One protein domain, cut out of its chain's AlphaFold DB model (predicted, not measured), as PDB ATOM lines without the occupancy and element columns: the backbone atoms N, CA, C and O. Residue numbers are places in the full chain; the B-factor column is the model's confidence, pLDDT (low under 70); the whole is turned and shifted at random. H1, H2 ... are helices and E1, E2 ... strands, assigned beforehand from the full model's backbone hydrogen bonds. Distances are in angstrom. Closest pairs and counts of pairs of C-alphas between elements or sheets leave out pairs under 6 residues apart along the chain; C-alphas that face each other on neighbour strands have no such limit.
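What this domain is: This is residues 163 to 345 of the 362 residues of an uncharacterized protein of Leifsonia sp. CL147 (UniProt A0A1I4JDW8). Two sheets of four strands each lie face to face as a sandwich, their strands crossed at 47 degrees, and the helix H1 packs slantwise on the outer face of the sheet E1 - E2 - E7 - E4. The second sheet, E5 - E6 - E3 - E8, makes the other wall; both sheets are antiparallel and strongly twisted. The printed part has 183 residues, with one named helix and eight named strands in the order H1 E1 E2 E3 E4 E5 E6 E7 E8; it is mostly strand by its named elements, which hold 82 residues, under half. It is compact, with a radius of gyration of the C-alphas of 17.1 A and spans of 49 by 36 by 32 A.

How they stand to each other: H1, residues 163 to 177, is on the sheet of E1 (195 to 203), E2 (208 to 217), E7 (318 to 327) and E4 (268 to 273), making two layers, a helix on one face of a sheet. Its height over the sheet is 9.9 A; it lies over E2 and E7, slantwise at 44 degrees to E2 on the local plane. The closest C-alphas of H1 and E7 are those of Ala 164 and Leu 321, 7.3 A apart. Every O i to N i+4 pair of H1 is within hydrogen-bond range. E1 and E2 form a hairpin, with N 197 and O 214 2.9 A apart. E2 pairs with E7 through N 211 and O 324, 2.8 A, and E7 with E4 through N 270 and O 323, 2.8 A. The other sheet holds E3 (230 to 239), E5 (284 to 287), E6 (297 to 304) and E8 (335 to 344). E6 and E3 have N 236 and O 300 2.9 A apart, E3 and E8 N 233 and O 341 2.9 A apart, and the hairpin E5 and E6 N 287 and O 301 2.9 A apart. E8 bends by 54 degrees at residue 340. Between the sheets, the closest C-alphas of E6 and E7 are those of Val 302 and Val 322, 7.2 A apart.

Where its parts are: H1 begins at C-alpha 163, (-23.870, -23.677, -14.053), and is 20.0 A long. E1 measures 25.7 A, E2 29.6 A, E3 26.7 A, E4 17.6 A, E5 9.7 A, E6 21.8 A, E7 29.8 A and E8 27.6 A. E8 ends at C-alpha 344, (2.315, -40.321, -12.120).

The domain as a whole: The C-alphas farthest apart are those of Asp 177 and Phe 249, 52.6 A. The printed part has no cut. The links H1 to E1, E2 to E3, E3 to E4 and E6 to E7 are long. Mean pLDDT of the printed part is 81.7; residues 163 to 188, 248 to 250, 274 to 281 and 314 to 315 are under 70.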
ATOM      1  N   GLN A 163     -24.737 -23.174 -12.998       52.56
ATOM      2  CA  GLN A 163     -23.870 -23.677 -14.053       52.56
ATOM      3  C   GLN A 163     -23.606 -25.181 -13.947       52.56
ATOM      4  O   GLN A 163     -23.952 -25.873 -14.888       52.56
ATOM      5  N   ALA A 164     -23.076 -25.732 -12.851       51.34
ATOM      6  CA  ALA A 164     -22.826 -27.180 -12.735       51.34
ATOM      7  C   ALA A 164     -24.093 -28.037 -12.926       51.34
ATOM      8  O   ALA A 164     -24.025 -29.092 -13.545       51.34
ATOM      9  N   ALA A 165     -25.257 -27.573 -12.467       56.44
ATOM     10  CA  ALA A 165     -26.558 -28.197 -12.693       56.44
ATOM     11  C   ALA A 165     -27.042 -28.021 -14.143       56.44
ATOM     12  O   ALA A 165     -27.540 -28.975 -14.735       56.44
ATOM     13  N   THR A 166     -26.863 -26.839 -14.750       60.47
ATOM     14  CA  THR A 166     -27.175 -26.608 -16.177       60.47
ATOM     15  C   THR A 166     -26.259 -27.415 -17.092       60.47
ATOM     16  O   THR A 166     -26.717 -27.937 -18.104       60.47
ATOM     17  N   PHE A 167     -24.981 -27.539 -16.742       58.84
ATOM     18  CA  PHE A 167     -23.996 -28.347 -17.445       58.84
ATOM     19  C   PHE A 167     -24.295 -29.823 -17.246       58.84
ATOM     20  O   PHE A 167     -24.470 -30.504 -18.241       58.84
ATOM     21  N   ALA A 168     -24.504 -30.303 -16.017       56.69
ATOM     22  CA  ALA A 168     -24.936 -31.680 -15.772       56.69
ATOM     23  C   ALA A 168     -26.200 -32.028 -16.577       56.69
ATOM     24  O   ALA A 168     -26.210 -33.041 -17.266       56.69
ATOM     25  N   ALA A 169     -27.212 -31.152 -16.589       63.41
ATOM     26  CA  ALA A 169     -28.429 -31.340 -17.380       63.41
ATOM     27  C   ALA A 169     -28.174 -31.296 -18.899       63.41
ATOM     28  O   ALA A 169     -28.757 -32.073 -19.653       63.41
ATOM     29  N   ARG A 170     -27.297 -30.402 -19.376       62.12
ATOM     30  CA  ARG A 170     -26.900 -30.326 -20.790       62.12
ATOM     31  C   ARG A 170     -26.137 -31.574 -21.212       62.12
ATOM     32  O   ARG A 170     -26.397 -32.095 -22.287       62.12
ATOM     33  N   SER A 171     -25.219 -32.051 -20.388       57.16
ATOM     34  CA  SER A 171     -24.374 -33.198 -20.683       57.16
ATOM     35  C   SER A 171     -25.134 -34.511 -20.550       57.16
ATOM     36  O   SER A 171     -24.920 -35.403 -21.360       57.16
ATOM     37  N   GLU A 172     -26.077 -34.610 -19.610       62.25
ATOM     38  CA  GLU A 172     -27.054 -35.699 -19.557       62.25
ATOM     39  C   GLU A 172     -27.891 -35.716 -20.842       62.25
ATOM     40  O   GLU A 172     -27.964 -36.744 -21.509       62.25
ATOM     41  N   LYS A 173     -28.394 -34.555 -21.280       63.06
ATOM     42  CA  LYS A 173     -29.105 -34.425 -22.558       63.06
ATOM     43  C   LYS A 173     -28.233 -34.767 -23.774       63.06
ATOM     44  O   LYS A 173     -28.715 -35.377 -24.721       63.06
ATOM     45  N   LEU A 174     -26.956 -34.386 -23.786       58.28
ATOM     46  CA  LEU A 174     -26.025 -34.739 -24.866       58.28
ATOM     47  C   LEU A 174     -25.724 -36.243 -24.885       58.28
ATOM     48  O   LEU A 174     -25.624 -36.821 -25.966       58.28
ATOM     49  N   ALA A 175     -25.639 -36.876 -23.712       57.84
ATOM     50  CA  ALA A 175     -25.470 -38.317 -23.580       57.84
ATOM     51  C   ALA A 175     -26.719 -39.103 -24.026       57.84
ATOM     52  O   ALA A 175     -26.572 -40.225 -24.514       57.84
ATOM     53  N   THR A 176     -27.927 -38.536 -23.897       58.88
ATOM     54  CA  THR A 176     -29.187 -39.203 -24.276       58.88
ATOM     55  C   THR A 176     -29.683 -38.887 -25.694       58.88
ATOM     56  O   THR A 176     -30.206 -39.787 -26.350       58.88
ATOM     57  N   ASP A 177     -29.510 -37.657 -26.200       51.81
ATOM     58  CA  ASP A 177     -30.289 -37.141 -27.347       51.81
ATOM     59  C   ASP A 177     -29.470 -36.825 -28.625       51.81
ATOM     60  O   ASP A 177     -30.053 -36.467 -29.650       51.81
ATOM     61  N   GLY A 178     -28.133 -36.910 -28.621       45.34
ATOM     62  CA  GLY A 178     -27.294 -36.391 -29.718       45.34
ATOM     63  C   GLY A 178     -26.919 -37.396 -30.831       45.34
ATOM     64  O   GLY A 178     -26.077 -38.263 -30.596       45.34
ATOM     65  N   PRO A 179     -27.400 -37.264 -32.090       42.56
ATOM     66  CA  PRO A 179     -26.933 -38.090 -33.216       42.56
ATOM     67  C   PRO A 179     -25.535 -37.713 -33.754       42.56
ATOM     68  O   PRO A 179     -24.946 -38.504 -34.489       42.56
ATOM     69  N   SER A 180     -24.989 -36.545 -33.395       45.06
ATOM     70  CA  SER A 180     -23.706 -36.004 -33.893       45.06
ATOM     71  C   SER A 180     -22.558 -36.002 -32.871       45.06
ATOM     72  O   SER A 180     -21.415 -35.769 -33.250       45.06
ATOM     73  N   LEU A 181     -22.839 -36.311 -31.602       46.47
ATOM     74  CA  LEU A 181     -21.861 -36.491 -30.523       46.47
ATOM     75  C   LEU A 181     -22.160 -37.798 -29.789       46.47
ATOM     76  O   LEU A 181     -22.269 -37.819 -28.568       46.47
ATOM     77  N   LYS A 182     -22.336 -38.903 -30.527       46.50
ATOM     78  CA  LYS A 182     -22.286 -40.209 -29.868       46.50
ATOM     79  C   LYS A 182     -20.931 -40.271 -29.165       46.50
ATOM     80  O   LYS A 182     -19.928 -40.155 -29.877       46.50
ATOM     81  N   PRO A 183     -20.880 -40.438 -27.831       49.72
ATOM     82  CA  PRO A 183     -19.629 -40.772 -27.178       49.72
ATOM     83  C   PRO A 183     -19.025 -41.916 -27.984       49.72
ATOM     84  O   PRO A 183     -19.734 -42.886 -28.283       49.72
ATOM     85  N   LEU A 184     -17.770 -41.780 -28.427       49.12
ATOM     86  CA  LEU A 184     -17.017 -42.935 -28.913       49.12
ATOM     87  C   LEU A 184     -17.253 -44.007 -27.864       49.12
ATOM     88  O   LEU A 184     -16.962 -43.731 -26.702       49.12
ATOM     89  N   ALA A 185     -17.888 -45.123 -28.244       50.22
ATOM     90  CA  ALA A 185     -18.274 -46.161 -27.300       50.22
ATOM     91  C   ALA A 185     -17.034 -46.473 -26.472       50.22
ATOM     92  O   ALA A 185     -16.066 -47.035 -26.992       50.22
ATOM     93  N   ALA A 186     -17.010 -45.971 -25.238       52.59
ATOM     94  CA  ALA A 186     -15.840 -46.111 -24.415       52.59
ATOM     95  C   ALA A 186     -15.683 -47.608 -24.205       52.59
ATOM     96  O   ALA A 186     -16.672 -48.310 -23.969       52.59
ATOM     97  N   ALA A 187     -14.457 -48.114 -24.342       57.66
ATOM     98  CA  ALA A 187     -14.204 -49.476 -23.914       57.66
ATOM     99  C   ALA A 187     -14.739 -49.598 -22.473       57.66
ATOM    100  O   ALA A 187     -14.469 -48.697 -21.668       57.66
ATOM    101  N   PRO A 188     -15.537 -50.631 -22.148       62.31
ATOM    102  CA  PRO A 188     -16.005 -50.832 -20.784       62.31
ATOM    103  C   PRO A 188     -14.820 -50.730 -19.816       62.31
ATOM    104  O   PRO A 188     -13.769 -51.310 -20.089       62.31
ATOM    105  N   ASN A 189     -14.979 -49.988 -18.716       72.44
ATOM    106  CA  ASN A 189     -13.913 -49.703 -17.744       72.44
ATOM    107  C   ASN A 189     -12.774 -48.818 -18.286       72.44
ATOM    108  O   ASN A 189     -11.609 -49.006 -17.942       72.44
ATOM    109  N   SER A 190     -13.089 -47.840 -19.134       87.56
ATOM    110  CA  SER A 190     -12.133 -46.803 -19.530       87.56
ATOM    111  C   SER A 190     -12.049 -45.703 -18.469       87.56
ATOM    112  O   SER A 190     -13.071 -45.137 -18.078       87.56
ATOM    113  N   TRP A 191     -10.826 -45.341 -18.069       91.50
ATOM    114  CA  TRP A 191     -10.558 -44.194 -17.191       91.50
ATOM    115  C   TRP A 191     -10.869 -42.849 -17.856       91.50
ATOM    116  O   TRP A 191     -11.023 -41.844 -17.171       91.50
ATOM    117  N   LYS A 192     -10.940 -42.806 -19.191       91.00
ATOM    118  CA  LYS A 192     -11.084 -41.563 -19.960       91.00
ATOM    119  C   LYS A 192     -12.513 -41.019 -19.880       91.00
ATOM    120  O   LYS A 192     -13.449 -41.823 -20.004       91.00
ATOM    121  N   PRO A 193     -12.697 -39.690 -19.772       88.94
ATOM    122  CA  PRO A 193     -14.007 -39.083 -19.954       88.94
ATOM    123  C   PRO A 193     -14.600 -39.466 -21.313       88.94
ATOM    124  O   PRO A 193     -13.902 -39.577 -22.319       88.94
ATOM    125  N   SER A 194     -15.913 -39.650 -21.332       82.62
ATOM    126  CA  SER A 194     -16.700 -39.879 -22.548       82.62
ATOM    127  C   SER A 194     -16.978 -38.588 -23.330       82.62
ATOM    128  O   SER A 194     -17.225 -38.636 -24.533       82.62
ATOM    129  N   LEU A 195     -16.927 -37.443 -22.642       82.94
ATOM    130  CA  LEU A 195     -17.099 -36.103 -23.190       82.94
ATOM    131  C   LEU A 195     -16.196 -35.141 -22.413       82.94
ATOM    132  O   LEU A 195     -16.133 -35.218 -21.184       82.94
ATOM    133  N   VAL A 196     -15.547 -34.235 -23.141       87.19
ATOM    134  CA  VAL A 196     -14.859 -33.070 -22.587       87.19
ATOM    135  C   VAL A 196     -15.313 -31.840 -23.366       87.19
ATOM    136  O   VAL A 196     -15.276 -31.844 -24.596       87.19
ATOM    137  N   GLU A 197     -15.755 -30.808 -22.660       86.44
ATOM    138  CA  GLU A 197     -16.096 -29.499 -23.218       86.44
ATOM    139  C   GLU A 197     -15.194 -28.437 -22.596       86.44
ATOM    140  O   GLU A 197     -14.895 -28.497 -21.404       86.44
ATOM    141  N   VAL A 198     -14.774 -27.458 -23.396       88.75
ATOM    142  CA  VAL A 198     -13.981 -26.320 -22.926       88.75
ATOM    143  C   VAL A 198     -14.670 -25.034 -23.358       88.75
ATOM    144  O   VAL A 198     -14.935 -24.837 -24.544       88.75
ATOM    145  N   ASP A 199     -14.949 -24.172 -22.390       90.00
ATOM    146  CA  ASP A 199     -15.417 -22.805 -22.590       90.00
ATOM    147  C   ASP A 199     -14.294 -21.826 -22.232       90.00
ATOM    148  O   ASP A 199     -13.577 -22.020 -21.245       90.00
ATOM    149  N   ILE A 200     -14.115 -20.805 -23.069       92.31
ATOM    150  CA  ILE A 200     -13.040 -19.820 -22.942       92.31
ATOM    151  C   ILE A 200     -13.646 -18.437 -23.088       92.31
ATOM    152  O   ILE A 200     -14.155 -18.077 -24.149       92.31
ATOM    153  N   GLU A 201     -13.539 -17.652 -22.025       92.38
ATOM    154  CA  GLU A 201     -14.152 -16.337 -21.931       92.38
ATOM    155  C   GLU A 201     -13.109 -15.298 -21.511       92.38
ATOM    156  O   GLU A 201     -12.272 -15.538 -20.638       92.38
ATOM    157  N   GLU A 202     -13.150 -14.127 -22.135       91.88
ATOM    158  CA  GLU A 202     -12.396 -12.974 -21.657       91.88
ATOM    159  C   GLU A 202     -13.174 -12.292 -20.527       91.88
ATOM    160  O   GLU A 202     -14.347 -11.961 -20.680       91.88
ATOM    161  N   ASP A 203     -12.500 -12.023 -19.413       87.81
ATOM    162  CA  ASP A 203     -13.013 -11.202 -18.320       87.81
ATOM    163  C   ASP A 203     -12.287  -9.848 -18.337       87.81
ATOM    164  O   ASP A 203     -11.215  -9.695 -17.731       87.81
ATOM    165  N   PRO A 204     -12.830  -8.853 -19.064       83.62
ATOM    166  CA  PRO A 204     -12.175  -7.564 -19.233       83.62
ATOM    167  C   PRO A 204     -12.139  -6.757 -17.932       83.62
ATOM    168  O   PRO A 204     -11.201  -5.985 -17.733       83.62
ATOM    169  N   ALA A 205     -13.112  -6.951 -17.034       82.31
ATOM    170  CA  ALA A 205     -13.183  -6.234 -15.762       82.31
ATOM    171  C   ALA A 205     -12.008  -6.594 -14.847       82.31
ATOM    172  O   ALA A 205     -11.481  -5.726 -14.155       82.31
ATOM    173  N   ASN A 206     -11.565  -7.853 -14.897       82.31
ATOM    174  CA  ASN A 206     -10.448  -8.336 -14.094       82.31
ATOM    175  C   ASN A 206      -9.178  -8.605 -14.925       82.31
ATOM    176  O   ASN A 206      -8.227  -9.172 -14.405       82.31
ATOM    177  N   ARG A 207      -9.132  -8.207 -16.207       88.44
ATOM    178  CA  ARG A 207      -7.981  -8.410 -17.115       88.44
ATOM    179  C   ARG A 207      -7.479  -9.861 -17.140       88.44
ATOM    180  O   ARG A 207      -6.281 -10.122 -17.022       88.44
ATOM    181  N   SER A 208      -8.390 -10.806 -17.332       93.12
ATOM    182  CA  SER A 208      -8.075 -12.237 -17.304       93.12
ATOM    183  C   SER A 208      -8.766 -13.034 -18.389       93.12
ATOM    184  O   SER A 208      -9.758 -12.589 -18.959       93.12
ATOM    185  N   MET A 209      -8.262 -14.243 -18.614       95.38
ATOM    186  CA  MET A 209      -8.963 -15.282 -19.356       95.38
ATOM    187  C   MET A 209      -9.529 -16.302 -18.373       95.38
ATOM    188  O   MET A 209      -8.846 -16.720 -17.434       95.38
ATOM    189  N   GLN A 210     -10.776 -16.695 -18.589       94.25
ATOM    190  CA  GLN A 210     -11.434 -17.764 -17.858       94.25
ATOM    191  C   GLN A 210     -11.507 -19.003 -18.747       94.25
ATOM    192  O   GLN A 210     -11.916 -18.917 -19.903       94.25
ATOM    193  N   PHE A 211     -11.112 -20.146 -18.196       94.31
ATOM    194  CA  PHE A 211     -11.208 -21.451 -18.835       94.31
ATOM    195  C   PHE A 211     -12.098 -22.335 -17.976       94.31
ATOM    196  O   PHE A 211     -11.816 -22.526 -16.794       94.31
ATOM    197  N   ARG A 212     -13.165 -22.882 -18.552       91.56
ATOM    198  CA  ARG A 212     -14.041 -23.844 -17.878       91.56
ATOM    199  C   ARG A 212     -13.975 -25.154 -18.640       91.56
ATOM    200  O   ARG A 212     -14.435 -25.228 -19.774       91.56
ATOM    201  N   GLN A 213     -13.382 -26.167 -18.028       91.31
ATOM    202  CA  GLN A 213     -13.294 -27.508 -18.590       91.31
ATOM    203  C   GLN A 213     -14.291 -28.409 -17.881       91.31
ATOM    204  O   GLN A 213     -14.257 -28.546 -16.658       91.31
ATOM    205  N   TYR A 214     -15.170 -29.032 -18.651       87.69
ATOM    206  CA  TYR A 214     -16.159 -29.965 -18.148       87.69
ATOM    207  C   TYR A 214     -15.873 -31.362 -18.685       87.69
ATOM    208  O   TYR A 214     -15.879 -31.570 -19.896       87.69
ATOM    209  N   ALA A 215     -15.662 -32.322 -17.790       89.50
ATOM    210  CA  ALA A 215     -15.441 -33.719 -18.130       89.50
ATOM    211  C   ALA A 215     -16.586 -34.587 -17.596       89.50
ATOM    212  O   ALA A 215     -16.949 -34.489 -16.424       89.50
ATOM    213  N   LEU A 216     -17.135 -35.458 -18.450       85.62
ATOM    214  CA  LEU A 216     -18.203 -36.404 -18.110       85.62
ATOM    215  C   LEU A 216     -17.780 -37.835 -18.434       85.62
ATOM    216  O   LEU A 216     -17.405 -38.149 -19.568       85.62
ATOM    217  N   TRP A 217     -17.966 -38.733 -17.473       86.81
ATOM    218  CA  TRP A 217     -17.890 -40.177 -17.662       86.81
ATOM    219  C   TRP A 217     -19.297 -40.760 -17.715       86.81
ATOM    220  O   TRP A 217     -20.080 -40.647 -16.770       86.81
ATOM    221  N   SER A 218     -19.603 -41.382 -18.847       79.12
ATOM    222  CA  SER A 218     -20.868 -42.046 -19.143       79.12
ATOM    223  C   SER A 218     -20.613 -43.291 -19.998       79.12
ATOM    224  O   SER A 218     -19.496 -43.516 -20.469       79.12
ATOM    225  N   GLY A 219     -21.633 -44.130 -20.193       74.19
ATOM    226  CA  GLY A 219     -21.555 -45.248 -21.142       74.19
ATOM    227  C   GLY A 219     -20.506 -46.322 -20.813       74.19
ATOM    228  O   GLY A 219     -19.989 -46.953 -21.726       74.19
ATOM    229  N   GLY A 220     -20.175 -46.525 -19.531       77.38
ATOM    230  CA  GLY A 220     -19.195 -47.525 -19.078       77.38
ATOM    231  C   GLY A 220     -17.770 -46.996 -18.880       77.38
ATOM    232  O   GLY A 220     -16.945 -47.703 -18.298       77.38
ATOM    233  N   SER A 221     -17.488 -45.756 -19.295       85.06
ATOM    234  CA  SER A 221     -16.340 -44.997 -18.789       85.06
ATOM    235  C   SER A 221     -16.553 -44.659 -17.315       85.06
ATOM    236  O   SER A 221     -17.664 -44.317 -16.908       85.06
ATOM    237  N   THR A 222     -15.489 -44.714 -16.518       88.94
ATOM    238  CA  THR A 222     -15.528 -44.358 -15.096       88.94
ATOM    239  C   THR A 222     -14.148 -43.908 -14.616       88.94
ATOM    240  O   THR A 222     -13.158 -44.563 -14.943       88.94
ATOM    241  N   PRO A 223     -14.045 -42.834 -13.815       90.88
ATOM    242  CA  PRO A 223     -12.767 -42.425 -13.247       90.88
ATOM    243  C   PRO A 223     -12.223 -43.455 -12.244       90.88
ATOM    244  O   PRO A 223     -11.014 -43.524 -12.046       90.88
ATOM    245  N   VAL A 224     -13.080 -44.329 -11.696       90.62
ATOM    246  CA  VAL A 224     -12.695 -45.472 -10.843       90.62
ATOM    247  C   VAL A 224     -11.783 -46.463 -11.579       90.62
ATOM    248  O   VAL A 224     -11.035 -47.203 -10.951       90.62
ATOM    249  N   ALA A 225     -11.813 -46.480 -12.915       92.44
ATOM    250  CA  ALA A 225     -10.919 -47.312 -13.718       92.44
ATOM    251  C   ALA A 225      -9.511 -46.711 -13.879       92.44
ATOM    252  O   ALA A 225      -8.679 -47.295 -14.579       92.44
ATOM    253  N   THR A 226      -9.230 -45.553 -13.272       93.12
ATOM    254  CA  THR A 226      -7.874 -45.001 -13.243       93.12
ATOM    255  C   THR A 226      -6.959 -45.943 -12.457       93.12
ATOM    256  O   THR A 226      -7.317 -46.345 -11.348       93.12
ATOM    257  N   PRO A 227      -5.795 -46.340 -13.003       91.50
ATOM    258  CA  PRO A 227      -4.882 -47.210 -12.277       91.50
ATOM    259  C   PRO A 227      -4.386 -46.547 -10.987       91.50
ATOM    260  O   PRO A 227      -4.064 -45.362 -10.968       91.50
ATOM    261  N   VAL A 228      -4.274 -47.330  -9.912       88.19
ATOM    262  CA  VAL A 228      -3.725 -46.848  -8.636       88.19
ATOM    263  C   VAL A 228      -2.311 -46.306  -8.848       88.19
ATOM    264  O   VAL A 228      -1.505 -46.921  -9.547       88.19
ATOM    265  N   GLY A 229      -2.009 -45.167  -8.223       86.56
ATOM    266  CA  GLY A 229      -0.725 -44.482  -8.380       86.56
ATOM    267  C   GLY A 229      -0.662 -43.542  -9.584       86.56
ATOM    268  O   GLY A 229       0.407 -43.008  -9.856       86.56
ATOM    269  N   TRP A 230      -1.781 -43.309 -10.275       92.56
ATOM    270  CA  TRP A 230      -1.887 -42.304 -11.329       92.56
ATOM    271  C   TRP A 230      -2.831 -41.176 -10.922       92.56
ATOM    272  O   TRP A 230      -3.949 -41.426 -10.476       92.56
ATOM    273  N   GLY A 231      -2.377 -39.941 -11.120       93.06
ATOM    274  CA  GLY A 231      -3.217 -38.754 -11.133       93.06
ATOM    275  C   GLY A 231      -3.835 -38.510 -12.508       93.06
ATOM    276  O   GLY A 231      -3.545 -39.206 -13.485       93.06
ATOM    277  N   MET A 232      -4.692 -37.499 -12.584       94.62
ATOM    278  CA  MET A 232      -5.337 -37.044 -13.810       94.62
ATOM    279  C   MET A 232      -5.275 -35.528 -13.912       94.62
ATOM    280  O   MET A 232      -5.632 -34.833 -12.966       94.62
ATOM    281  N   GLU A 233      -4.896 -35.024 -15.076       94.75
ATOM    282  CA  GLU A 233      -4.761 -33.598 -15.358       94.75
ATOM    283  C   GLU A 233      -5.727 -33.147 -16.445       94.75
ATOM    284  O   GLU A 233      -5.943 -33.860 -17.423       94.75
ATOM    285  N   PHE A 234      -6.302 -31.958 -16.251       95.62
ATOM    286  CA  PHE A 234      -7.211 -31.296 -17.183       95.62
ATOM    287  C   PHE A 234      -6.522 -30.039 -17.712       95.62
ATOM    288  O   PHE A 234      -6.465 -29.017 -17.016       95.62
ATOM    289  N   GLY A 235      -5.970 -30.128 -18.921       94.31
ATOM    290  CA  GLY A 235      -5.136 -29.093 -19.520       94.31
ATOM    291  C   GLY A 235      -5.837 -28.318 -20.631       94.31
ATOM    292  O   GLY A 235      -6.461 -28.893 -21.524       94.31
ATOM    293  N   VAL A 236      -5.667 -26.992 -20.621       95.12
ATOM    294  CA  VAL A 236      -5.854 -26.156 -21.814       95.12
ATOM    295  C   VAL A 236      -4.490 -25.716 -22.317       95.12
ATOM    296  O   VAL A 236      -3.738 -25.049 -21.609       95.12
ATOM    297  N   ASP A 237      -4.207 -26.034 -23.573       94.94
ATOM    298  CA  ASP A 237      -2.976 -25.644 -24.239       94.94
ATOM    299  C   ASP A 237      -3.194 -24.426 -25.129       94.94
ATOM    300  O   ASP A 237      -4.046 -24.416 -26.021       94.94
ATOM    301  N   LEU A 238      -2.350 -23.418 -24.958       95.81
ATOM    302  CA  LEU A 238      -2.260 -22.275 -25.853       95.81
ATOM    303  C   LEU A 238      -1.027 -22.420 -26.736       95.81
ATOM    304  O   LEU A 238       0.060 -22.720 -26.252       95.81
ATOM    305  N   TYR A 239      -1.178 -22.171 -28.032       94.94
ATOM    306  CA  TYR A 239      -0.100 -22.319 -29.003       94.94
ATOM    307  C   TYR A 239       0.201 -21.008 -29.727       94.94
ATOM    308  O   TYR A 239      -0.707 -20.284 -30.159       94.94
ATOM    309  N   ASN A 240       1.494 -20.748 -29.914       92.50
ATOM    310  CA  ASN A 240       2.041 -19.682 -30.747       92.50
ATOM    311  C   ASN A 240       3.185 -20.236 -31.628       92.50
ATOM    312  O   ASN A 240       3.393 -21.445 -31.708       92.50
ATOM    313  N   ASN A 241       3.903 -19.359 -32.335       91.12
ATOM    314  CA  ASN A 241       4.958 -19.762 -33.275       91.12
ATOM    315  C   ASN A 241       6.379 -19.719 -32.677       91.12
ATOM    316  O   ASN A 241       7.352 -19.794 -33.428       91.12
ATOM    317  N   ALA A 242       6.527 -19.537 -31.362       89.12
ATOM    318  CA  ALA A 242       7.834 -19.522 -30.719       89.12
ATOM    319  C   ALA A 242       8.495 -20.902 -30.816       89.12
ATOM    320  O   ALA A 242       7.856 -21.942 -30.649       89.12
ATOM    321  N   THR A 243       9.795 -20.906 -31.085       88.81
ATOM    322  CA  THR A 243      10.607 -22.118 -31.211       88.81
ATOM    323  C   THR A 243      11.513 -22.288 -29.996       88.81
ATOM    324  O   THR A 243      11.740 -21.343 -29.240       88.81
ATOM    325  N   GLY A 244      12.030 -23.504 -29.818       88.19
ATOM    326  CA  GLY A 244      12.880 -23.874 -28.690       88.19
ATOM    327  C   GLY A 244      12.137 -24.676 -27.625       88.19
ATOM    328  O   GLY A 244      10.938 -24.947 -27.735       88.19
ATOM    329  N   THR A 245      12.879 -25.034 -26.585       87.38
ATOM    330  CA  THR A 245      12.404 -25.818 -25.445       87.38
ATOM    331  C   THR A 245      12.768 -25.084 -24.165       87.38
ATOM    332  O   THR A 245      13.863 -24.529 -24.049       87.38
ATOM    333  N   ARG A 246      11.850 -25.067 -23.201       84.50
ATOM    334  CA  ARG A 246      12.073 -24.483 -21.878       84.50
ATOM    335  C   ARG A 246      13.137 -25.311 -21.156       84.50
ATOM    336  O   ARG A 246      12.995 -26.522 -21.027       84.50
ATOM    337  N   THR A 247      14.201 -24.677 -20.678       78.00
ATOM    338  CA  THR A 247      15.233 -25.341 -19.863       78.00
ATOM    339  C   THR A 247      15.560 -24.484 -18.640       78.00
ATOM    340  O   THR A 247      15.318 -23.271 -18.682       78.00
ATOM    341  N   PRO A 248      16.146 -25.064 -17.573       67.50
ATOM    342  CA  PRO A 248      16.590 -24.291 -16.411       67.50
ATOM    343  C   PRO A 248      17.587 -23.173 -16.759       67.50
ATOM    344  O   PRO A 248      17.644 -22.160 -16.072       67.50
ATOM    345  N   PHE A 249      18.347 -23.328 -17.850       66.31
ATOM    346  CA  PHE A 249      19.420 -22.414 -18.260       66.31
ATOM    347  C   PHE A 249      18.980 -21.374 -19.301       66.31
ATOM    348  O   PHE A 249      19.804 -20.639 -19.844       66.31
ATOM    349  N   GLY A 250      17.678 -21.305 -19.584       66.25
ATOM    350  CA  GLY A 250      17.136 -20.497 -20.667       66.25
ATOM    351  C   GLY A 250      17.037 -21.283 -21.976       66.25
ATOM    352  O   GLY A 250      17.719 -22.276 -22.214       66.25
ATOM    353  N   GLY A 251      16.107 -20.868 -22.825       75.88
ATOM    354  CA  GLY A 251      15.780 -21.593 -24.058       75.88
ATOM    355  C   GLY A 251      14.584 -21.013 -24.798       75.88
ATOM    356  O   GLY A 251      14.429 -21.245 -25.993       75.88
ATOM    357  N   CYS A 252      13.792 -20.190 -24.109       83.00
ATOM    358  CA  CYS A 252      12.695 -19.444 -24.699       83.00
ATOM    359  C   CYS A 252      12.966 -17.937 -24.726       83.00
ATOM    360  O   CYS A 252      13.684 -17.426 -23.862       83.00
ATOM    361  N   PRO A 253      12.355 -17.215 -25.683       74.25
ATOM    362  CA  PRO A 253      12.312 -15.756 -25.672       74.25
ATOM    363  C   PRO A 253      11.741 -15.211 -24.351       74.25
ATOM    364  O   PRO A 253      11.000 -15.904 -23.653       74.25
ATOM    365  N   GLY A 254      12.089 -13.963 -24.014       72.62
ATOM    366  CA  GLY A 254      11.703 -13.317 -22.753       72.62
ATOM    367  C   GLY A 254      10.209 -13.440 -22.408       72.62
ATOM    368  O   GLY A 254       9.361 -13.445 -23.296       72.62
ATOM    369  N   ASP A 255       9.915 -13.560 -21.106       78.81
ATOM    370  CA  ASP A 255       8.588 -13.803 -20.503       78.81
ATOM    371  C   ASP A 255       7.631 -14.646 -21.370       78.81
ATOM    372  O   ASP A 255       6.474 -14.283 -21.596       78.81
ATOM    373  N   PHE A 256       8.130 -15.773 -21.901       83.94
ATOM    374  CA  PHE A 256       7.383 -16.656 -22.807       83.94
ATOM    375  C   PHE A 256       6.012 -17.052 -22.247       83.94
ATOM    376  O   PHE A 256       5.055 -17.182 -23.005       83.94
ATOM    377  N   ARG A 257       5.900 -17.166 -20.918       84.06
ATOM    378  CA  ARG A 257       4.673 -17.516 -20.197       84.06
ATOM    379  C   ARG A 257       3.532 -16.550 -20.473       84.06
ATOM    380  O   ARG A 257       2.382 -16.962 -20.402       84.06
ATOM    381  N   LYS A 258       3.833 -15.299 -20.834       88.19
ATOM    382  CA  LYS A 258       2.844 -14.279 -21.197       88.19
ATOM    383  C   LYS A 258       2.650 -14.115 -22.702       88.19
ATOM    384  O   LYS A 258       1.792 -13.339 -23.091       88.19
ATOM    385  N   GLN A 259       3.374 -14.814 -23.574       91.06
ATOM    386  CA  GLN A 259       3.298 -14.621 -25.037       91.06
ATOM    387  C   GLN A 259       2.080 -15.314 -25.690       91.06
ATOM    388  O   GLN A 259       2.158 -15.823 -26.810       91.06
ATOM    389  N   PHE A 260       0.952 -15.352 -24.980       94.69
ATOM    390  CA  PHE A 260      -0.295 -16.027 -25.349       94.69
ATOM    391  C   PHE A 260      -1.501 -15.164 -24.935       94.69
ATOM    392  O   PHE A 260      -1.318 -14.066 -24.407       94.69
ATOM    393  N   ILE A 261      -2.735 -15.645 -25.144       95.19
ATOM    394  CA  ILE A 261      -3.950 -14.962 -24.644       95.19
ATOM    395  C   ILE A 261      -4.042 -14.966 -23.118       95.19
ATOM    396  O   ILE A 261      -4.628 -14.058 -22.531       95.19
ATOM    397  N   ALA A 262      -3.434 -15.959 -22.468       95.12
ATOM    398  CA  ALA A 262      -3.395 -16.100 -21.021       95.12
ATOM    399  C   ALA A 262      -2.008 -16.548 -20.554       95.12
ATOM    400  O   ALA A 262      -1.316 -17.285 -21.262       95.12
ATOM    401  N   ALA A 263      -1.620 -16.108 -19.362       91.44
ATOM    402  CA  ALA A 263      -0.412 -16.567 -18.699       91.44
ATOM    403  C   ALA A 263      -0.630 -17.937 -18.038       91.44
ATOM    404  O   ALA A 263      -1.683 -18.174 -17.453       91.44
ATOM    405  N   ASN A 264       0.369 -18.823 -18.083       86.81
ATOM    406  CA  ASN A 264       0.317 -20.140 -17.424       86.81
ATOM    407  C   ASN A 264       0.903 -20.149 -16.006       86.81
ATOM    408  O   ASN A 264       1.168 -21.209 -15.449       86.81
ATOM    409  N   ARG A 265       1.126 -18.973 -15.420       85.25
ATOM    410  CA  ARG A 265       1.594 -18.830 -14.043       85.25
ATOM    411  C   ARG A 265       0.583 -18.026 -13.248       85.25
ATOM    412  O   ARG A 265      -0.149 -17.215 -13.813       85.25
ATOM    413  N   ASP A 266       0.568 -18.278 -11.947       85.38
ATOM    414  CA  ASP A 266      -0.180 -17.505 -10.965       85.38
ATOM    415  C   ASP A 266      -1.695 -17.483 -11.246       85.38
ATOM    416  O   ASP A 266      -2.403 -16.560 -10.867       85.38
ATOM    417  N   TYR A 267      -2.244 -18.494 -11.927       92.31
ATOM    418  CA  TYR A 267      -3.685 -18.582 -12.158       92.31
ATOM    419  C   TYR A 267      -4.413 -19.079 -10.905       92.31
ATOM    420  O   TYR A 267      -3.965 -20.008 -10.236       92.31
ATOM    421  N   SER A 268      -5.567 -18.475 -10.612       95.12
ATOM    422  CA  SER A 268      -6.500 -18.999  -9.606       95.12
ATOM    423  C   SER A 268      -7.368 -20.080 -10.235       95.12
ATOM    424  O   SER A 268      -7.637 -20.038 -11.437       95.12
ATOM    425  N   TRP A 269      -7.830 -21.040  -9.447       95.00
ATOM    426  CA  TRP A 269      -8.611 -22.152  -9.976       95.00
ATOM    427  C   TRP A 269      -9.588 -22.713  -8.951       95.00
ATOM    428  O   TRP A 269      -9.442 -22.509  -7.749       95.00
ATOM    429  N   ALA A 270     -10.592 -23.434  -9.438       92.56
ATOM    430  CA  ALA A 270     -11.554 -24.167  -8.641       92.56
ATOM    431  C   ALA A 270     -11.981 -25.452  -9.356       92.56
ATOM    432  O   ALA A 270     -12.098 -25.490 -10.578       92.56
ATOM    433  N   VAL A 271     -12.238 -26.493  -8.576       90.69
ATOM    434  CA  VAL A 271     -12.751 -27.782  -9.029       90.69
ATOM    435  C   VAL A 271     -14.040 -28.083  -8.284       90.69
ATOM    436  O   VAL A 271     -14.097 -27.993  -7.056       90.69
ATOM    437  N   THR A 272     -15.064 -28.469  -9.037       85.62
ATOM    438  CA  THR A 272     -16.324 -29.006  -8.518       85.62
ATOM    439  C   THR A 272     -16.626 -30.350  -9.148       85.62
ATOM    440  O   THR A 272     -16.203 -30.645 -10.266       85.62
ATOM    441  N   PHE A 273     -17.400 -31.151  -8.429       82.19
ATOM    442  CA  PHE A 273     -17.844 -32.461  -8.877       82.19
ATOM    443  C   PHE A 273     -19.363 -32.462  -9.013       82.19
ATOM    444  O   PHE A 273     -20.052 -31.660  -8.382       82.19
ATOM    445  N   GLY A 274     -19.906 -33.387  -9.806       69.94
ATOM    446  CA  GLY A 274     -21.360 -33.531  -9.946       69.94
ATOM    447  C   GLY A 274     -22.089 -33.784  -8.617       69.94
ATOM    448  O   GLY A 274     -23.271 -33.475  -8.491       69.94
ATOM    449  N   SER A 275     -21.391 -34.314  -7.606       67.81
ATOM    450  CA  SER A 275     -21.906 -34.518  -6.250       67.81
ATOM    451  C   SER A 275     -21.550 -33.358  -5.314       67.81
ATOM    452  O   SER A 275     -20.416 -32.891  -5.293       67.81
ATOM    453  N   THR A 276     -22.497 -32.953  -4.460       62.88
ATOM    454  CA  THR A 276     -22.307 -31.927  -3.414       62.88
ATOM    455  C   THR A 276     -21.723 -32.487  -2.111       62.88
ATOM    456  O   THR A 276     -21.884 -31.873  -1.058       62.88
ATOM    457  N   ASN A 277     -21.137 -33.686  -2.144       62.94
ATOM    458  CA  ASN A 277     -20.505 -34.311  -0.986       62.94
ATOM    459  C   ASN A 277     -19.023 -34.562  -1.272       62.94
ATOM    460  O   ASN A 277     -18.615 -35.669  -1.628       62.94
ATOM    461  N   LEU A 278     -18.224 -33.508  -1.127       62.34
ATOM    462  CA  LEU A 278     -16.773 -33.599  -1.088       62.34
ATOM    463  C   LEU A 278     -16.302 -34.159   0.254       62.34
ATOM    464  O   LEU A 278     -15.727 -33.445   1.069       62.34
ATOM    465  N   SER A 279     -16.528 -35.450   0.495       51.53
ATOM    466  CA  SER A 279     -15.816 -36.166   1.564       51.53
ATOM    467  C   SER A 279     -14.549 -36.865   1.052       51.53
ATOM    468  O   SER A 279     -13.928 -37.620   1.796       51.53
ATOM    469  N   VAL A 280     -14.196 -36.679  -0.223       54.69
ATOM    470  CA  VAL A 280     -13.176 -37.472  -0.915       54.69
ATOM    471  C   VAL A 280     -11.972 -36.610  -1.278       54.69
ATOM    472  O   VAL A 280     -12.084 -35.634  -2.020       54.69
ATOM    473  N   SER A 281     -10.820 -37.000  -0.730       66.19
ATOM    474  CA  SER A 281      -9.499 -36.419  -0.974       66.19
ATOM    475  C   SER A 281      -9.019 -36.775  -2.384       66.19
ATOM    476  O   SER A 281      -8.165 -37.639  -2.558       66.19
ATOM    477  N   THR A 282      -9.615 -36.167  -3.416       74.56
ATOM    478  CA  THR A 282      -9.097 -36.253  -4.795       74.56
ATOM    479  C   THR A 282      -7.768 -35.506  -4.957       74.56
ATOM    480  O   THR A 282      -7.143 -35.636  -6.003       74.56
ATOM    481  N   GLU A 283      -7.371 -34.719  -3.942       85.88
ATOM    482  CA  GLU A 283      -6.155 -33.893  -3.862       85.88
ATOM    483  C   GLU A 283      -5.903 -33.101  -5.146       85.88
ATOM    484  O   GLU A 283      -5.171 -33.508  -6.048       85.88
ATOM    485  N   THR A 284      -6.576 -31.956  -5.241       89.00
ATOM    486  CA  THR A 284      -6.475 -31.046  -6.383       89.00
ATOM    487  C   THR A 284      -5.218 -30.180  -6.310       89.00
ATOM    488  O   THR A 284      -4.919 -29.610  -5.254       89.00
ATOM    489  N   TYR A 285      -4.528 -30.008  -7.435       87.50
ATOM    490  CA  TYR A 285      -3.324 -29.179  -7.543       87.50
ATOM    491  C   TYR A 285      -3.302 -28.403  -8.864       87.50
ATOM    492  O   TYR A 285      -3.912 -28.812  -9.846       87.50
ATOM    493  N   ALA A 286      -2.606 -27.268  -8.882       89.06
ATOM    494  CA  ALA A 286      -2.240 -26.600 -10.126       89.06
ATOM    495  C   ALA A 286      -0.948 -27.224 -10.649       89.06
ATOM    496  O   ALA A 286       0.022 -27.333  -9.897       89.06
ATOM    497  N   ASP A 287      -0.926 -27.609 -11.920       86.12
ATOM    498  CA  ASP A 287       0.318 -27.978 -12.574       86.12
ATOM    499  C   ASP A 287       0.957 -26.716 -13.164       86.12
ATOM    500  O   ASP A 287       0.473 -26.113 -14.128       86.12
ATOM    501  N   TYR A 288       2.024 -26.271 -12.504       77.94
ATOM    502  CA  TYR A 288       2.890 -25.193 -12.977       77.94
ATOM    503  C   TYR A 288       4.185 -25.735 -13.594       77.94
ATOM    504  O   TYR A 288       5.041 -24.939 -13.991       77.94
ATOM    505  N   ASN A 289       4.376 -27.060 -13.633       76.12
ATOM    506  CA  ASN A 289       5.592 -27.648 -14.161       76.12
ATOM    507  C   ASN A 289       5.579 -27.592 -15.683       76.12
ATOM    508  O   ASN A 289       5.111 -28.482 -16.378       76.12
ATOM    509  N   ASP A 290       6.179 -26.532 -16.189       75.00
ATOM    510  CA  ASP A 290       6.306 -26.290 -17.611       75.00
ATOM    511  C   ASP A 290       7.754 -26.425 -18.097       75.00
ATOM    512  O   ASP A 290       8.128 -25.978 -19.186       75.00
ATOM    513  N   LEU A 291       8.594 -27.032 -17.258       74.00
ATOM    514  CA  LEU A 291       9.972 -27.323 -17.584       74.00
ATOM    515  C   LEU A 291       9.999 -28.363 -18.705       74.00
ATOM    516  O   LEU A 291       9.324 -29.383 -18.630       74.00
ATOM    517  N   PHE A 292      10.799 -28.109 -19.739       80.38
ATOM    518  CA  PHE A 292      10.890 -28.927 -20.954       80.38
ATOM    519  C   PHE A 292       9.694 -28.857 -21.911       80.38
ATOM    520  O   PHE A 292       9.765 -29.456 -22.987       80.38
ATOM    521  N   ASP A 293       8.663 -28.057 -21.622       83.12
ATOM    522  CA  ASP A 293       7.657 -27.732 -22.632       83.12
ATOM    523  C   ASP A 293       8.284 -26.931 -23.783       83.12
ATOM    524  O   ASP A 293       9.237 -26.156 -23.617       83.12
ATOM    525  N   SER A 294       7.742 -27.093 -24.992       89.69
ATOM    526  CA  SER A 294       8.132 -26.247 -26.122       89.69
ATOM    527  C   SER A 294       7.834 -24.774 -25.814       89.69
ATOM    528  O   SER A 294       6.800 -24.451 -25.229       89.69
ATOM    529  N   CYS A 295       8.679 -23.850 -26.271       90.56
ATOM    530  CA  CYS A 295       8.438 -22.413 -26.084       90.56
ATOM    531  C   CYS A 295       7.130 -21.939 -26.736       90.56
ATOM    532  O   CYS A 295       6.560 -20.934 -26.313       90.56
ATOM    533  N   GLY A 296       6.666 -22.669 -27.755       91.88
ATOM    534  CA  GLY A 296       5.443 -22.395 -28.497       91.88
ATOM    535  C   GLY A 296       4.155 -22.960 -27.899       91.88
ATOM    536  O   GLY A 296       3.098 -22.722 -28.477       91.88
ATOM    537  N   ARG A 297       4.217 -23.687 -26.776       92.38
ATOM    538  CA  ARG A 297       3.059 -24.252 -26.058       92.38
ATOM    539  C   ARG A 297       2.981 -23.645 -24.663       92.38
ATOM    540  O   ARG A 297       4.015 -23.539 -24.021       92.38
ATOM    541  N   ASN A 298       1.792 -23.271 -24.198       90.69
ATOM    542  CA  ASN A 298       1.505 -22.833 -22.834       90.69
ATOM    543  C   ASN A 298       0.388 -23.692 -22.249       90.69
ATOM    544  O   ASN A 298      -0.773 -23.504 -22.608       90.69
ATOM    545  N   SER A 299       0.747 -24.616 -21.370       91.06
ATOM    546  CA  SER A 299      -0.194 -25.528 -20.725       91.06
ATOM    547  C   SER A 299      -0.733 -24.874 -19.447       91.06
ATOM    548  O   SER A 299       0.050 -24.407 -18.620       91.06
ATOM    549  N   ILE A 300      -2.056 -24.780 -19.308       93.81
ATOM    550  CA  ILE A 300      -2.744 -24.277 -18.111       93.81
ATOM    551  C   ILE A 300      -3.597 -25.419 -17.568       93.81
ATOM    552  O   ILE A 300      -4.627 -25.759 -18.155       93.81
ATOM    553  N   THR A 301      -3.161 -26.006 -16.456       92.94
ATOM    554  CA  THR A 301      -3.595 -27.351 -16.077       92.94
ATOM    555  C   THR A 301      -3.909 -27.450 -14.592       92.94
ATOM    556  O   THR A 301      -3.129 -27.037 -13.743       92.94
ATOM    557  N   VAL A 302      -5.047 -28.053 -14.258       94.62
ATOM    558  CA  VAL A 302      -5.364 -28.440 -12.877       94.62
ATOM    559  C   VAL A 302      -5.480 -29.953 -12.829       94.62
ATOM    560  O   VAL A 302      -6.144 -30.555 -13.674       94.62
ATOM    561  N   GLY A 303      -4.826 -30.558 -11.847       93.56
ATOM    562  CA  GLY A 303      -4.793 -31.995 -11.654       93.56
ATOM    563  C   GLY A 303      -5.545 -32.471 -10.421       93.56
ATOM    564  O   GLY A 303      -5.870 -31.703  -9.513       93.56
ATOM    565  N   LEU A 304      -5.814 -33.772 -10.417       92.75
ATOM    566  CA  LEU A 304      -6.350 -34.576  -9.328       92.75
ATOM    567  C   LEU A 304      -5.361 -35.708  -9.081       92.75
ATOM    568  O   LEU A 304      -5.125 -36.514  -9.979       92.75
ATOM    569  N   ARG A 305      -4.797 -35.811  -7.880       90.31
ATOM    570  CA  ARG A 305      -3.884 -36.916  -7.552       90.31
ATOM    571  C   ARG A 305      -4.606 -38.256  -7.431       90.31
ATOM    572  O   ARG A 305      -4.029 -39.286  -7.761       90.31
ATOM    573  N   HIS A 306      -5.852 -38.226  -6.957       91.06
ATOM    574  CA  HIS A 306      -6.684 -39.409  -6.728       91.06
ATOM    575  C   HIS A 306      -7.989 -39.341  -7.536       91.06
ATOM    576  O   HIS A 306      -9.074 -39.176  -6.964       91.06
ATOM    577  N   PRO A 307      -7.921 -39.404  -8.878       92.12
ATOM    578  CA  PRO A 307      -9.100 -39.324  -9.738       92.12
ATOM    579  C   PRO A 307     -10.068 -40.495  -9.529       92.12
ATOM    580  O   PRO A 307     -11.271 -40.337  -9.710       92.12
ATOM    581  N   GLU A 308      -9.598 -41.656  -9.071       91.00
ATOM    582  CA  GLU A 308     -10.451 -42.797  -8.729       91.00
ATOM    583  C   GLU A 308     -11.429 -42.496  -7.582       91.00
ATOM    584  O   GLU A 308     -12.437 -43.186  -7.431       91.00
ATOM    585  N   ARG A 309     -11.156 -41.441  -6.799       88.88
ATOM    586  CA  ARG A 309     -12.000 -40.964  -5.696       88.88
ATOM    587  C   ARG A 309     -13.049 -39.935  -6.138       88.88
ATOM    588  O   ARG A 309     -13.775 -39.427  -5.285       88.88
ATOM    589  N   ILE A 310     -13.159 -39.615  -7.433       88.19
ATOM    590  CA  ILE A 310     -14.213 -38.722  -7.942       88.19
ATOM    591  C   ILE A 310     -15.588 -39.307  -7.575       88.19
ATOM    592  O   ILE A 310     -15.897 -40.439  -7.962       88.19
ATOM    593  N   PRO A 311     -16.447 -38.561  -6.855       82.62
ATOM    594  CA  PRO A 311     -17.725 -39.089  -6.410       82.62
ATOM    595  C   PRO A 311     -18.703 -39.234  -7.581       82.62
ATOM    596  O   PRO A 311     -18.858 -38.330  -8.405       82.62
ATOM    597  N   ALA A 312     -19.421 -40.357  -7.614       78.88
ATOM    598  CA  ALA A 312     -20.533 -40.542  -8.537       78.88
ATOM    599  C   ALA A 312     -21.694 -39.590  -8.196       78.88
ATOM    600  O   ALA A 312     -22.020 -39.353  -7.029       78.88
ATOM    601  N   PHE A 313     -22.361 -39.081  -9.227       72.50
ATOM    602  CA  PHE A 313     -23.643 -38.392  -9.119       72.50
ATOM    603  C   PHE A 313     -24.811 -39.400  -9.089       72.50
ATOM    604  O   PHE A 313     -24.617 -40.593  -9.326       72.50
ATOM    605  N   LYS A 314     -26.042 -38.934  -8.809       57.50
ATOM    606  CA  LYS A 314     -27.268 -39.727  -8.520       57.50
ATOM    607  C   LYS A 314     -27.751 -40.701  -9.622       57.50
ATOM    608  O   LYS A 314     -28.838 -41.254  -9.513       57.50
ATOM    609  N   THR A 315     -26.948 -40.961 -10.643       64.50
ATOM    610  CA  THR A 315     -27.246 -41.814 -11.803       64.50
ATOM    611  C   THR A 315     -26.069 -42.716 -12.204       64.50
ATOM    612  O   THR A 315     -26.096 -43.321 -13.272       64.50
ATOM    613  N   GLY A 316     -25.019 -42.820 -11.373       71.94
ATOM    614  CA  GLY A 316     -23.798 -43.576 -11.700       71.94
ATOM    615  C   GLY A 316     -22.882 -42.876 -12.713       71.94
ATOM    616  O   GLY A 316     -21.876 -43.444 -13.128       71.94
ATOM    617  N   LEU A 317     -23.229 -41.645 -13.100       79.62
ATOM    618  CA  LEU A 317     -22.394 -40.744 -13.886       79.62
ATOM    619  C   LEU A 317     -21.353 -40.070 -12.993       79.62
ATOM    620  O   LEU A 317     -21.601 -39.836 -11.810       79.62
ATOM    621  N   TYR A 318     -20.225 -39.685 -13.580       84.88
ATOM    622  CA  TYR A 318     -19.202 -38.889 -12.905       84.88
ATOM    623  C   TYR A 318     -18.960 -37.629 -13.711       84.88
ATOM    624  O   TYR A 318     -18.901 -37.691 -14.940       84.88
ATOM    625  N   SER A 319     -18.799 -36.498 -13.037       84.50
ATOM    626  CA  SER A 319     -18.446 -35.253 -13.704       84.50
ATOM    627  C   SER A 319     -17.522 -34.393 -12.863       84.50
ATOM    628  O   SER A 319     -17.601 -34.388 -11.630       84.50
ATOM    629  N   VAL A 320     -16.660 -33.666 -13.566       88.50
ATOM    630  CA  VAL A 320     -15.725 -32.685 -13.019       88.50
ATOM    631  C   VAL A 320     -15.890 -31.395 -13.813       88.50
ATOM    632  O   VAL A 320     -15.901 -31.427 -15.044       88.50
ATOM    633  N   LEU A 321     -15.997 -30.270 -13.112       88.62
ATOM    634  CA  LEU A 321     -15.837 -28.937 -13.680       88.62
ATOM    635  C   LEU A 321     -14.584 -28.310 -13.073       88.62
ATOM    636  O   LEU A 321     -14.518 -28.099 -11.861       88.62
ATOM    637  N   VAL A 322     -13.618 -28.002 -13.932       92.75
ATOM    638  CA  VAL A 322     -12.414 -27.240 -13.609       92.75
ATOM    639  C   VAL A 322     -12.592 -25.824 -14.145       92.75
ATOM    640  O   VAL A 322     -12.664 -25.625 -15.356       92.75
ATOM    641  N   SER A 323     -12.641 -24.840 -13.254       93.00
ATOM    642  CA  SER A 323     -12.690 -23.419 -13.597       93.00
ATOM    643  C   SER A 323     -11.352 -22.771 -13.269       93.00
ATOM    644  O   SER A 323     -10.939 -22.747 -12.114       93.00
ATOM    645  N   ILE A 324     -10.680 -22.217 -14.271       95.06
ATOM    646  CA  ILE A 324      -9.394 -21.533 -14.140       95.06
ATOM    647  C   ILE A 324      -9.579 -20.074 -14.520       95.06
ATOM    648  O   ILE A 324     -10.174 -19.754 -15.546       95.06
ATOM    649  N   ARG A 325      -9.020 -19.182 -13.710       94.81
ATOM    650  CA  ARG A 325      -8.900 -17.762 -14.005       94.81
ATOM    651  C   ARG A 325      -7.421 -17.410 -14.114       94.81
ATOM    652  O   ARG A 325      -6.736 -17.220 -13.107       94.81
ATOM    653  N   ALA A 326      -6.949 -17.293 -15.346       94.94
ATOM    654  CA  ALA A 326      -5.561 -16.996 -15.653       94.94
ATOM    655  C   ALA A 326      -5.360 -15.505 -15.973       94.94
ATOM    656  O   ALA A 326      -6.222 -14.897 -16.621       94.94
ATOM    657  N   PRO A 327      -4.229 -14.900 -15.570       93.25
ATOM    658  CA  PRO A 327      -3.900 -13.530 -15.958       93.25
ATOM    659  C   PRO A 327      -3.888 -13.396 -17.477       93.25
ATOM    660  O   PRO A 327      -3.469 -14.318 -18.183       93.25
ATOM    661  N   ARG A 328      -4.332 -12.253 -18.006       93.00
ATOM    662  CA  ARG A 328      -4.260 -12.025 -19.453       93.00
ATOM    663  C   ARG A 328      -2.799 -12.034 -19.899       93.00
ATOM    664  O   ARG A 328      -1.943 -11.402 -19.281       93.00
ATOM    665  N   GLY A 329      -2.527 -12.726 -20.994       93.19
ATOM    666  CA  GLY A 329      -1.233 -12.638 -21.649       93.19
ATOM    667  C   GLY A 329      -1.122 -11.399 -22.548       93.19
ATOM    668  O   GLY A 329      -1.979 -10.513 -22.572       93.19
ATOM    669  N   ALA A 330      -0.012 -11.313 -23.266       91.75
ATOM    670  CA  ALA A 330       0.381 -10.182 -24.091       91.75
ATOM    671  C   ALA A 330      -0.214 -10.229 -25.505       91.75
ATOM    672  O   ALA A 330      -0.167  -9.219 -26.209       91.75
ATOM    673  N   THR A 331      -0.759 -11.369 -25.946       90.81
ATOM    674  CA  THR A 331      -1.321 -11.503 -27.294       90.81
ATOM    675  C   THR A 331      -2.846 -11.443 -27.280       90.81
ATOM    676  O   THR A 331      -3.509 -11.795 -26.308       90.81
ATOM    677  N   ALA A 332      -3.423 -10.985 -28.393       89.19
ATOM    678  CA  ALA A 332      -4.874 -10.934 -28.572       89.19
ATOM    679  C   ALA A 332      -5.473 -12.276 -29.032       89.19
ATOM    680  O   ALA A 332      -6.686 -12.452 -28.995       89.19
ATOM    681  N   SER A 333      -4.641 -13.215 -29.494       91.31
ATOM    682  CA  SER A 333      -5.080 -14.533 -29.953       91.31
ATOM    683  C   SER A 333      -4.009 -15.606 -29.738       91.31
ATOM    684  O   SER A 333      -2.812 -15.334 -29.604       91.31
ATOM    685  N   SER A 334      -4.461 -16.853 -29.646       94.44
ATOM    686  CA  SER A 334      -3.650 -18.068 -29.575       94.44
ATOM    687  C   SER A 334      -4.444 -19.187 -30.233       94.44
ATOM    688  O   SER A 334      -5.676 -19.164 -30.218       94.44
ATOM    689  N   LYS A 335      -3.757 -20.167 -30.821       94.88
ATOM    690  CA  LYS A 335      -4.428 -21.433 -31.138       94.88
ATOM    691  C   LYS A 335      -4.667 -22.171 -29.824       94.88
ATOM    692  O   LYS A 335      -3.828 -22.088 -28.932       94.88
ATOM    693  N   VAL A 336      -5.789 -22.869 -29.719       93.31
ATOM    694  CA  VAL A 336      -6.183 -23.580 -28.501       93.31
ATOM    695  C   VAL A 336      -6.214 -25.075 -28.786       93.31
ATOM    696  O   VAL A 336      -6.766 -25.502 -29.801       93.31
ATOM    697  N   GLY A 337      -5.618 -25.848 -27.890       91.31
ATOM    698  CA  GLY A 337      -5.817 -27.283 -27.749       91.31
ATOM    699  C   GLY A 337      -6.052 -27.621 -26.280       91.31
ATOM    700  O   GLY A 337      -6.260 -26.735 -25.453       91.31
ATOM    701  N   GLY A 338      -6.021 -28.902 -25.957       89.38
ATOM    702  CA  GLY A 338      -6.144 -29.366 -24.586       89.38
ATOM    703  C   GLY A 338      -6.242 -30.877 -24.532       89.38
ATOM    704  O   GLY A 338      -6.469 -31.539 -25.553       89.38
ATOM    705  N   ASP A 339      -6.073 -31.404 -23.335       90.69
ATOM    706  CA  ASP A 339      -6.041 -32.824 -23.065       90.69
ATOM    707  C   ASP A 339      -6.569 -33.153 -21.666       90.69
ATOM    708  O   ASP A 339      -6.625 -32.332 -20.751       90.69
ATOM    709  N   VAL A 340      -7.000 -34.408 -21.531       93.88
ATOM    710  CA  VAL A 340      -7.163 -35.053 -20.233       93.88
ATOM    711  C   VAL A 340      -6.199 -36.223 -20.216       93.88
ATOM    712  O   VAL A 340      -6.367 -37.180 -20.983       93.88
ATOM    713  N   GLN A 341      -5.180 -36.129 -19.374       93.12
ATOM    714  CA  GLN A 341      -4.070 -37.076 -19.342       93.12
ATOM    715  C   GLN A 341      -3.927 -37.722 -17.967       93.12
ATOM    716  O   GLN A 341      -4.303 -37.141 -16.953       93.12
ATOM    717  N   LEU A 342      -3.390 -38.944 -17.950       93.38
ATOM    718  CA  LEU A 342      -2.922 -39.556 -16.714       93.38
ATOM    719  C   LEU A 342      -1.461 -39.190 -16.498       93.38
ATOM    720  O   LEU A 342      -0.663 -39.230 -17.436       93.38
ATOM    721  N   VAL A 343      -1.121 -38.915 -15.250       90.38
ATOM    722  CA  VAL A 343       0.235 -38.592 -14.806       90.38
ATOM    723  C   VAL A 343       0.597 -39.440 -13.598       90.38
ATOM    724  O   VAL A 343      -0.281 -39.967 -12.920       90.38
ATOM    725  N   ASP A 344       1.886 -39.604 -13.318       85.69
ATOM    726  CA  ASP A 344       2.315 -40.321 -12.120       85.69
ATOM    727  C   ASP A 344       1.841 -39.559 -10.863       85.69
ATOM    728  O   ASP A 344       2.090 -38.361 -10.698       85.69
ATOM    729  N   ALA A 345       1.146 -40.235  -9.945       83.06
ATOM    730  CA  ALA A 345       0.677 -39.615  -8.704       83.06
ATOM    731  C   ALA A 345       1.832 -39.141  -7.801       83.06
ATOM    732  O   ALA A 345       1.617 -38.329  -6.898       83.06
TER     733      ALA A 345